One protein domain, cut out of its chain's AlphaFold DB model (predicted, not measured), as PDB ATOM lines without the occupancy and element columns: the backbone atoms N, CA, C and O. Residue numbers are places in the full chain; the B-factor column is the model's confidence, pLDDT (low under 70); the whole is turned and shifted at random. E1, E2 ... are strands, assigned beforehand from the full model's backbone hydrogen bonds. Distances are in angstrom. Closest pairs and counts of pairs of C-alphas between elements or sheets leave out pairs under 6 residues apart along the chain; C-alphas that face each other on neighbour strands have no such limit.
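AT A GLANCE: This is residues 55 to 127 of the 236 residues of an uncharacterized protein of Microthyrium microscopicum (UniProt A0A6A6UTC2). Little of this domain is regular structure: loops make most of it, with the antiparallel hairpin E3 and E4 towards one end, the parallel pair E1 and E5 towards the other, and short E2 between them. The printed part has 73 residues, with no named helix and five strands, E1 to E5; its class is all strand, though named elements hold only 20 residues. It is compact, with a radius of gyration of the C-alphas of 11.6 A and spans of 32 by 23 by 20 A.

IN THESE COORDINATES: Find C-alpha 55 at (-31.035, 35.618, -46.476), where E1, residues 55 to 57, begins. Next come E2, residues 88 to 90, E3, residues 94 to 98, 13.0 A long, and E4, residues 104 to 108, 13.4 A. E5, residues 123 to 126, ends at (-27.938, 37.558, -39.474).

HOW THE PARTS SIT: At E1 and E5, N 125 and O 55 are 2.9 A apart. E2 pairs with no named strand; its closest C-alphas with E4 are Cys 90 and Cys 106, 5.5 A. In the hairpin, find N 95 and O 107, 2.7 A.

THE WHOLE: The printed part has no cut. Residues 58 to 87 and 109 to 122 are long links. Confidence is under 70 at 32 residues, among them 114 to 127.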
ATOM      1  N   TYR A  55     -31.390  36.920 -47.026       75.00
ATOM      2  CA  TYR A  55     -31.035  35.618 -46.476       75.00
ATOM      3  C   TYR A  55     -30.863  35.700 -44.961       75.00
ATOM      4  O   TYR A  55     -30.065  36.507 -44.478       75.00
ATOM      5  N   ILE A  56     -31.586  34.859 -44.220       67.19
ATOM      6  CA  ILE A  56     -31.531  34.801 -42.759       67.19
ATOM      7  C   ILE A  56     -30.645  33.643 -42.313       67.19
ATOM      8  O   ILE A  56     -30.915  32.474 -42.597       67.19
ATOM      9  N   VAL A  57     -29.627  33.978 -41.526       66.19
ATOM     10  CA  VAL A  57     -28.816  33.005 -40.785       66.19
ATOM     11  C   VAL A  57     -29.011  33.165 -39.289       66.19
ATOM     12  O   VAL A  57     -29.218  34.276 -38.796       66.19
ATOM     13  N   GLY A  58     -28.935  32.043 -38.574       62.03
ATOM     14  CA  GLY A  58     -28.966  32.036 -37.119       62.03
ATOM     15  C   GLY A  58     -27.699  32.641 -36.490       62.03
ATOM     16  O   GLY A  58     -26.726  32.930 -37.188       62.03
ATOM     17  N   PRO A  59     -27.661  32.764 -35.150       50.78
ATOM     18  CA  PRO A  59     -26.576  33.426 -34.411       50.78
ATOM     19  C   PRO A  59     -25.171  32.853 -34.657       50.78
ATOM     20  O   PRO A  59     -24.182  33.549 -34.469       50.78
ATOM     21  N   GLN A  60     -25.081  31.579 -35.042       60.34
ATOM     22  CA  GLN A  60     -23.823  30.871 -35.309       60.34
ATOM     23  C   GLN A  60     -23.563  30.675 -36.813       60.34
ATOM     24  O   GLN A  60     -22.753  29.838 -37.197       60.34
ATOM     25  N   GLY A  61     -24.285  31.396 -37.681       55.97
ATOM     26  CA  GLY A  61     -24.235  31.195 -39.134       55.97
ATOM     27  C   GLY A  61     -25.007  29.964 -39.624       55.97
ATOM     28  O   GLY A  61     -25.013  29.676 -40.818       55.97
ATOM     29  N   SER A  62     -25.677  29.240 -38.724       57.44
ATOM     30  CA  SER A  62     -26.456  28.048 -39.059       57.44
ATOM     31  C   SER A  62     -27.672  28.395 -39.915       57.44
ATOM     32  O   SER A  62     -28.373  29.381 -39.665       57.44
ATOM     33  N   THR A  63     -27.950  27.550 -40.907       61.28
ATOM     34  CA  THR A  63     -29.142  27.667 -41.745       61.28
ATOM     35  C   THR A  63     -30.386  27.283 -40.945       61.28
ATOM     36  O   THR A  63     -30.419  26.273 -40.242       61.28
ATOM     37  N   LEU A  64     -31.421  28.119 -41.012       62.69
ATOM     38  CA  LEU A  64     -32.691  27.874 -40.334       62.69
ATOM     39  C   LEU A  64     -33.587  27.037 -41.252       62.69
ATOM     40  O   LEU A  64     -34.021  27.506 -42.299       62.69
ATOM     41  N   THR A  65     -33.880  25.798 -40.860       61.25
ATOM     42  CA  THR A  65     -34.751  24.886 -41.626       61.25
ATOM     43  C   THR A  65     -36.246  25.162 -41.442       61.25
ATOM     44  O   THR A  65     -37.047  24.619 -42.191       61.25
ATOM     45  N   ASN A  66     -36.624  26.020 -40.488       59.94
ATOM     46  CA  ASN A  66     -38.009  26.404 -40.182       59.94
ATOM     47  C   ASN A  66     -38.077  27.838 -39.633       59.94
ATOM     48  O   ASN A  66     -38.537  28.086 -38.516       59.94
ATOM     49  N   ALA A  67     -37.571  28.806 -40.394       55.38
ATOM     50  CA  ALA A  67     -37.765  30.205 -40.048       55.38
ATOM     51  C   ALA A  67     -39.239  30.602 -40.255       55.38
ATOM     52  O   ALA A  67     -39.750  30.696 -41.372       55.38
ATOM     53  N   ALA A  68     -39.952  30.801 -39.146       57.31
ATOM     54  CA  ALA A  68     -41.305  31.344 -39.166       57.31
ATOM     55  C   ALA A  68     -41.296  32.765 -39.757       57.31
ATOM     56  O   ALA A  68     -40.302  33.476 -39.631       57.31
ATOM     57  N   ALA A  69     -42.417  33.221 -40.329       54.84
ATOM     58  CA  ALA A  69     -42.551  34.589 -40.855       54.84
ATOM     59  C   ALA A  69     -42.177  35.685 -39.833       54.84
ATOM     60  O   ALA A  69     -41.731  36.763 -40.207       54.84
ATOM     61  N   ALA A  70     -42.264  35.370 -38.538       52.81
ATOM     62  CA  ALA A  70     -41.826  36.224 -37.436       52.81
ATOM     63  C   ALA A  70     -40.304  36.488 -37.375       52.81
ATOM     64  O   ALA A  70     -39.875  37.334 -36.596       52.81
ATOM     65  N   GLN A  71     -39.481  35.770 -38.145       68.12
ATOM     66  CA  GLN A  71     -38.024  35.958 -38.191       68.12
ATOM     67  C   GLN A  71     -37.572  36.872 -39.330       68.12
ATOM     68  O   GLN A  71     -36.400  37.242 -39.388       68.12
ATOM     69  N   CYS A  72     -38.487  37.260 -40.217       75.31
ATOM     70  CA  CYS A  72     -38.198  38.226 -41.257       75.31
ATOM     71  C   CYS A  72     -38.093  39.654 -40.689       75.31
ATOM     72  O   CYS A  72     -38.891  40.037 -39.829       75.31
ATOM     73  N   PRO A  73     -37.134  40.473 -41.158       70.69
ATOM     74  CA  PRO A  73     -37.023  41.860 -40.723       70.69
ATOM     75  C   PRO A  73     -38.195  42.702 -41.259       70.69
ATOM     76  O   PRO A  73     -38.822  42.364 -42.262       70.69
ATOM     77  N   ALA A  74     -38.491  43.829 -40.603       75.38
ATOM     78  CA  ALA A  74     -39.668  44.655 -40.910       75.38
ATOM     79  C   ALA A  74     -39.705  45.197 -42.356       75.38
ATOM     80  O   ALA A  74     -40.777  45.488 -42.878       75.38
ATOM     81  N   ASN A  75     -38.549  45.315 -43.010       68.31
ATOM     82  CA  ASN A  75     -38.416  45.719 -44.411       68.31
ATOM     83  C   ASN A  75     -38.680  44.577 -45.415       68.31
ATOM     84  O   ASN A  75     -38.832  44.848 -46.605       68.31
ATOM     85  N   ALA A  76     -38.744  43.322 -44.960       78.62
ATOM     86  CA  ALA A  76     -38.998  42.150 -45.791       78.62
ATOM     87  C   ALA A  76     -39.927  41.135 -45.105       78.62
ATOM     88  O   ALA A  76     -39.509  40.016 -44.856       78.62
ATOM     89  N   PRO A  77     -41.186  41.485 -44.785       79.25
ATOM     90  CA  PRO A  77     -42.044  40.676 -43.912       79.25
ATOM     91  C   PRO A  77     -42.540  39.352 -44.523       79.25
ATOM     92  O   PRO A  77     -43.158  38.557 -43.817       79.25
ATOM     93  N   GLN A  78     -42.341  39.112 -45.822       82.31
ATOM     94  CA  GLN A  78     -42.827  37.900 -46.485       82.31
ATOM     95  C   GLN A  78     -41.782  36.794 -46.400       82.31
ATOM     96  O   GLN A  78     -40.693  36.959 -46.938       82.31
ATOM     97  N   ASN A  79     -42.108  35.659 -45.778       85.12
ATOM     98  CA  ASN A  79     -41.225  34.494 -45.820       85.12
ATOM     99  C   ASN A  79     -41.433  33.680 -47.102       85.12
ATOM    100  O   ASN A  79     -42.520  33.647 -47.682       85.12
ATOM    101  N   CYS A  80     -40.388  32.974 -47.521       84.31
ATOM    102  CA  CYS A  80     -40.426  32.111 -48.697       84.31
ATOM    103  C   CYS A  80     -40.819  30.657 -48.378       84.31
ATOM    104  O   CYS A  80     -40.455  29.731 -49.107       84.31
ATOM    105  N   GLY A  81     -41.611  30.439 -47.321       82.38
ATOM    106  CA  GLY A  81     -42.061  29.105 -46.907       82.38
ATOM    107  C   GLY A  81     -42.859  28.361 -47.982       82.38
ATOM    108  O   GLY A  81     -42.772  27.141 -48.081       82.38
ATOM    109  N   ASN A  82     -43.547  29.093 -48.865       81.25
ATOM    110  CA  ASN A  82     -44.358  28.524 -49.949       81.25
ATOM    111  C   ASN A  82     -43.555  27.695 -50.966       81.25
ATOM    112  O   ASN A  82     -44.126  26.845 -51.643       81.25
ATOM    113  N   ILE A  83     -42.243  27.930 -51.075       81.31
ATOM    114  CA  ILE A  83     -41.330  27.168 -51.943       81.31
ATOM    115  C   ILE A  83     -40.343  26.314 -51.123       81.31
ATOM    116  O   ILE A  83     -39.291  25.928 -51.624       81.31
ATOM    117  N   ASN A  84     -40.678  26.020 -49.858       82.81
ATOM    118  CA  ASN A  84     -39.872  25.248 -48.902       82.81
ATOM    119  C   ASN A  84     -38.491  25.844 -48.567       82.81
ATOM    120  O   ASN A  84     -37.611  25.129 -48.087       82.81
ATOM    121  N   VAL A  85     -38.290  27.151 -48.768       79.50
ATOM    122  CA  VAL A  85     -37.042  27.851 -48.408       79.50
ATOM    123  C   VAL A  85     -37.309  28.889 -47.321       79.50
ATOM    124  O   VAL A  85     -37.440  30.088 -47.548       79.50
ATOM    125  N   TRP A  86     -37.434  28.408 -46.090       78.50
ATOM    126  CA  TRP A  86     -37.848  29.222 -44.944       78.50
ATOM    127  C   TRP A  86     -36.839  30.315 -44.555       78.50
ATOM    128  O   TRP A  86     -37.215  31.312 -43.955       78.50
ATOM    129  N   ASN A  87     -35.572  30.153 -44.929       77.31
ATOM    130  CA  ASN A  87     -34.455  31.061 -44.648       77.31
ATOM    131  C   ASN A  87     -34.378  32.295 -45.566       77.31
ATOM    132  O   ASN A  87     -33.408  33.049 -45.484       77.31
ATOM    133  N   TRP A  88     -35.373  32.513 -46.426       79.44
ATOM    134  CA  TRP A  88     -35.432  33.666 -47.319       79.44
ATOM    135  C   TRP A  88     -36.651  34.532 -47.035       79.44
ATOM    136  O   TRP A  88     -37.750  34.022 -46.799       79.44
ATOM    137  N   CYS A  89     -36.444  35.845 -47.110       82.56
ATOM    138  CA  CYS A  89     -37.492  36.838 -46.939       82.56
ATOM    139  C   CYS A  89     -37.533  37.836 -48.094       82.56
ATOM    140  O   CYS A  89     -36.498  38.219 -48.648       82.56
ATOM    141  N   CYS A  90     -38.746  38.283 -48.411       85.44
ATOM    142  CA  CYS A  90     -39.052  39.222 -49.474       85.44
ATOM    143  C   CYS A  90     -39.770  40.478 -48.962       85.44
ATOM    144  O   CYS A  90     -40.537  40.414 -47.993       85.44
ATOM    145  N   PRO A  91     -39.567  41.633 -49.626       81.56
ATOM    146  CA  PRO A  91     -40.337  42.844 -49.358       81.56
ATOM    147  C   PRO A  91     -41.836  42.623 -49.544       81.56
ATOM    148  O   PRO A  91     -42.271  41.779 -50.329       81.56
ATOM    149  N   SER A  92     -42.635  43.429 -48.847       82.69
ATOM    150  CA  SER A  92     -44.088  43.449 -49.026       82.69
ATOM    151  C   SER A  92     -44.455  43.695 -50.492       82.69
ATOM    152  O   SER A  92     -43.880  44.575 -51.129       82.69
ATOM    153  N   GLY A  93     -45.427  42.942 -51.008       79.81
ATOM    154  CA  GLY A  93     -45.856  43.027 -52.410       79.81
ATOM    155  C   GLY A  93     -45.041  42.164 -53.379       79.81
ATOM    156  O   GLY A  93     -45.403  42.081 -54.552       79.81
ATOM    157  N   ASN A  94     -43.997  41.479 -52.896       83.56
ATOM    158  CA  ASN A  94     -43.251  40.502 -53.678       83.56
ATOM    159  C   ASN A  94     -43.521  39.062 -53.211       83.56
ATOM    160  O   ASN A  94     -43.662  38.790 -52.020       83.56
ATOM    161  N   SER A  95     -43.557  38.132 -54.161       84.62
ATOM    162  CA  SER A  95     -43.609  36.688 -53.965       84.62
ATOM    163  C   SER A  95     -42.249  36.047 -54.214       84.62
ATOM    164  O   SER A  95     -41.523  36.438 -55.129       84.62
ATOM    165  N   CYS A  96     -41.927  35.028 -53.425       84.31
ATOM    166  CA  CYS A  96     -40.697  34.271 -53.589       84.31
ATOM    167  C   CYS A  96     -40.805  33.290 -54.754       84.31
ATOM    168  O   CYS A  96     -41.744  32.492 -54.804       84.31
ATOM    169  N   GLN A  97     -39.809  33.290 -55.635       84.31
ATOM    170  CA  GLN A  97     -39.639  32.259 -56.653       84.31
ATOM    171  C   GLN A  97     -38.209  31.733 -56.682       84.31
ATOM    172  O   GLN A  97     -37.246  32.443 -56.387       84.31
ATOM    173  N   MET A  98     -38.091  30.460 -57.051       81.19
ATOM    174  CA  MET A  98     -36.811  29.812 -57.284       81.19
ATOM    175  C   MET A  98     -36.377  30.071 -58.724       81.19
ATOM    176  O   MET A  98     -37.120  29.779 -59.658       81.19
ATOM    177  N   MET A  99     -35.180  30.620 -58.899       76.69
ATOM    178  CA  MET A  99     -34.603  30.845 -60.223       76.69
ATOM    179  C   MET A  99     -33.816  29.638 -60.723       76.69
ATOM    180  O   MET A  99     -33.437  28.757 -59.952       76.69
ATOM    181  N   SER A 100     -33.527  29.628 -62.027       72.81
ATOM    182  CA  SER A 100     -32.799  28.559 -62.727       72.81
ATOM    183  C   SER A 100     -31.427  28.234 -62.126       72.81
ATOM    184  O   SER A 100     -30.950  27.112 -62.262       72.81
ATOM    185  N   ASN A 101     -30.816  29.183 -61.416       69.94
ATOM    186  CA  ASN A 101     -29.528  29.011 -60.741       69.94
ATOM    187  C   ASN A 101     -29.647  28.466 -59.303       69.94
ATOM    188  O   ASN A 101     -28.658  28.463 -58.574       69.94
ATOM    189  N   GLY A 102     -30.845  28.071 -58.854       75.94
ATOM    190  CA  GLY A 102     -31.082  27.588 -57.487       75.94
ATOM    191  C   GLY A 102     -31.078  28.685 -56.414       75.94
ATOM    192  O   GLY A 102     -31.065  28.385 -55.223       75.94
ATOM    193  N   VAL A 103     -31.094  29.956 -56.820       77.00
ATOM    194  CA  VAL A 103     -31.178  31.115 -55.922       77.00
ATOM    195  C   VAL A 103     -32.636  31.557 -55.805       77.00
ATOM    196  O   VAL A 103     -33.383  31.534 -56.784       77.00
ATOM    197  N   VAL A 104     -33.045  31.963 -54.607       78.56
ATOM    198  CA  VAL A 104     -34.384  32.502 -54.345       78.56
ATOM    199  C   VAL A 104     -34.383  33.992 -54.639       78.56
ATOM    200  O   VAL A 104     -33.489  34.704 -54.186       78.56
ATOM    201  N   GLY A 105     -35.390  34.478 -55.357       79.94
ATOM    202  CA  GLY A 105     -35.602  35.912 -55.500       79.94
ATOM    203  C   GLY A 105     -37.044  36.334 -55.313       79.94
ATOM    204  O   GLY A 105     -37.964  35.518 -55.255       79.94
ATOM    205  N   CYS A 106     -37.196  37.647 -55.183       82.69
ATOM    206  CA  CYS A 106     -38.445  38.316 -54.870       82.69
ATOM    207  C   CYS A 106     -38.979  39.000 -56.123       82.69
ATOM    208  O   CYS A 106     -38.368  39.950 -56.615       82.69
ATOM    209  N   CYS A 107     -40.111  38.511 -56.612       84.12
ATOM    210  CA  CYS A 107     -40.783  38.993 -57.817       84.12
ATOM    211  C   CYS A 107     -42.060  39.702 -57.415       84.12
ATOM    212  O   CYS A 107     -42.660  39.309 -56.421       84.12
ATOM    213  N   ALA A 108     -42.530  40.669 -58.196       81.31
ATOM    214  CA  ALA A 108     -43.862  41.219 -57.980       81.31
ATOM    215  C   ALA A 108     -44.914  40.093 -57.968       81.31
ATOM    216  O   ALA A 108     -44.782  39.092 -58.678       81.31
ATOM    217  N   GLN A 109     -45.940  40.233 -57.130       79.56
ATOM    218  CA  GLN A 109     -46.985  39.221 -57.005       79.56
ATOM    219  C   GLN A 109     -47.646  38.945 -58.369       79.56
ATOM    220  O   GLN A 109     -48.179  39.852 -59.001       79.56
ATOM    221  N   GLY A 110     -47.613  37.686 -58.815       75.50
ATOM    222  CA  GLY A 110     -48.146  37.279 -60.123       75.50
ATOM    223  C   GLY A 110     -47.156  37.383 -61.288       75.50
ATOM    224  O   GLY A 110     -47.517  37.029 -62.407       75.50
ATOM    225  N   SER A 111     -45.915  37.808 -61.040       78.81
ATOM    226  CA  SER A 111     -44.829  37.807 -62.026       78.81
ATOM    227  C   SER A 111     -43.803  36.715 -61.722       78.81
ATOM    228  O   SER A 111     -43.546  36.376 -60.565       78.81
ATOM    229  N   THR A 112     -43.183  36.176 -62.767       75.75
ATOM    230  CA  THR A 112     -42.051  35.254 -62.661       75.75
ATOM    231  C   THR A 112     -40.743  36.041 -62.718       75.75
ATOM    232  O   THR A 112     -40.518  36.838 -63.626       75.75
ATOM    233  N   CYS A 113     -39.850  35.830 -61.748       72.25
ATOM    234  CA  CYS A 113     -38.493  36.362 -61.859       72.25
ATOM    235  C   CYS A 113     -37.732  35.500 -62.853       72.25
ATOM    236  O   CYS A 113     -37.438  34.336 -62.576       72.25
ATOM    237  N   GLY A 114     -37.367  36.079 -63.987       68.69
ATOM    238  CA  GLY A 114     -36.270  35.558 -64.783       68.69
ATOM    239  C   GLY A 114     -34.981  36.318 -64.473       68.69
ATOM    240  O   GLY A 114     -35.014  37.467 -64.036       68.69
ATOM    241  N   GLY A 115     -33.837  35.673 -64.699       65.50
ATOM    242  CA  GLY A 115     -32.533  36.335 -64.682       65.50
ATOM    243  C   GLY A 115     -31.415  35.472 -64.138       65.50
ATOM    244  O   GLY A 115     -31.621  34.596 -63.301       65.50
ATOM    245  N   THR A 116     -30.197  35.744 -64.601       56.03
ATOM    246  CA  THR A 116     -28.986  35.251 -63.947       56.03
ATOM    247  C   THR A 116     -28.649  36.212 -62.817       56.03
ATOM    248  O   THR A 116     -28.308  37.369 -63.054       56.03
ATOM    249  N   VAL A 117     -28.756  35.742 -61.580       57.84
ATOM    250  CA  VAL A 117     -28.380  36.538 -60.410       57.84
ATOM    251  C   VAL A 117     -26.887  36.468 -60.182       57.84
ATOM    252  O   VAL A 117     -26.313  35.377 -60.172       57.84
ATOM    253  N   ASN A 118     -26.275  37.614 -59.899       54.91
ATOM    254  CA  ASN A 118     -24.966  37.629 -59.276       54.91
ATOM    255  C   ASN A 118     -25.146  37.419 -57.766       54.91
ATOM    256  O   ASN A 118     -25.695  38.278 -57.076       54.91
ATOM    257  N   ALA A 119     -24.675  36.282 -57.249       54.59
ATOM    258  CA  ALA A 119     -24.767  35.940 -55.830       54.59
ATOM    259  C   ALA A 119     -24.153  37.010 -54.900       54.59
ATOM    260  O   ALA A 119     -24.530  37.099 -53.735       54.59
ATOM    261  N   ALA A 120     -23.265  37.871 -55.413       52.69
ATOM    262  CA  ALA A 120     -22.686  38.989 -54.669       52.69
ATOM    263  C   ALA A 120     -23.697  40.088 -54.281       52.69
ATOM    264  O   ALA A 120     -23.399  40.909 -53.418       52.69
ATOM    265  N   GLN A 121     -24.877  40.130 -54.905       55.09
ATOM    266  CA  GLN A 121     -25.922  41.119 -54.600       55.09
ATOM    267  C   GLN A 121     -26.930  40.627 -53.549       55.09
ATOM    268  O   GLN A 121     -27.858  41.355 -53.198       55.09
ATOM    269  N   ILE A 122     -26.757  39.405 -53.033       58.78
ATOM    270  CA  ILE A 122     -27.608  38.845 -51.981       58.78
ATOM    271  C   ILE A 122     -27.254  39.513 -50.650       58.78
ATOM    272  O   ILE A 122     -26.139  39.376 -50.144       58.78
ATOM    273  N   GLN A 123     -28.221  40.205 -50.048       54.94
ATOM    274  CA  GLN A 123     -28.053  40.742 -48.704       54.94
ATOM    275  C   GLN A 123     -28.284  39.627 -47.682       54.94
ATOM    276  O   GLN A 123     -29.377  39.076 -47.563       54.94
ATOM    277  N   THR A 124     -27.234  39.293 -46.934       53.69
ATOM    278  CA  THR A 124     -27.335  38.369 -45.803       53.69
ATOM    279  C   THR A 124     -27.559  39.171 -44.536       53.69
ATOM    280  O   THR A 124     -26.719  39.984 -44.152       53.69
ATOM    281  N   VAL A 125     -28.683  38.930 -43.872       52.16
ATOM    282  CA  VAL A 125     -28.978  39.505 -42.564       52.16
ATOM    283  C   VAL A 125     -28.910  38.375 -41.550       52.16
ATOM    284  O   VAL A 125     -29.677  37.417 -41.593       52.16
ATOM    285  N   THR A 126     -27.966  38.472 -40.619       48.16
ATOM    286  CA  THR A 126     -27.938  37.558 -39.474       48.16
ATOM    287  C   THR A 126     -29.050  37.985 -38.536       48.16
ATOM    288  O   THR A 126     -28.976  39.053 -37.928       48.16
ATOM    289  N   VAL A 127     -30.092  37.169 -38.432       44.75
ATOM    290  CA  VAL A 127     -31.141  37.391 -37.445       44.75
ATOM    291  C   VAL A 127     -30.831  36.459 -36.294       44.75
ATOM    292  O   VAL A 127     -30.814  35.235 -36.438       44.75
TER     293      VAL A 127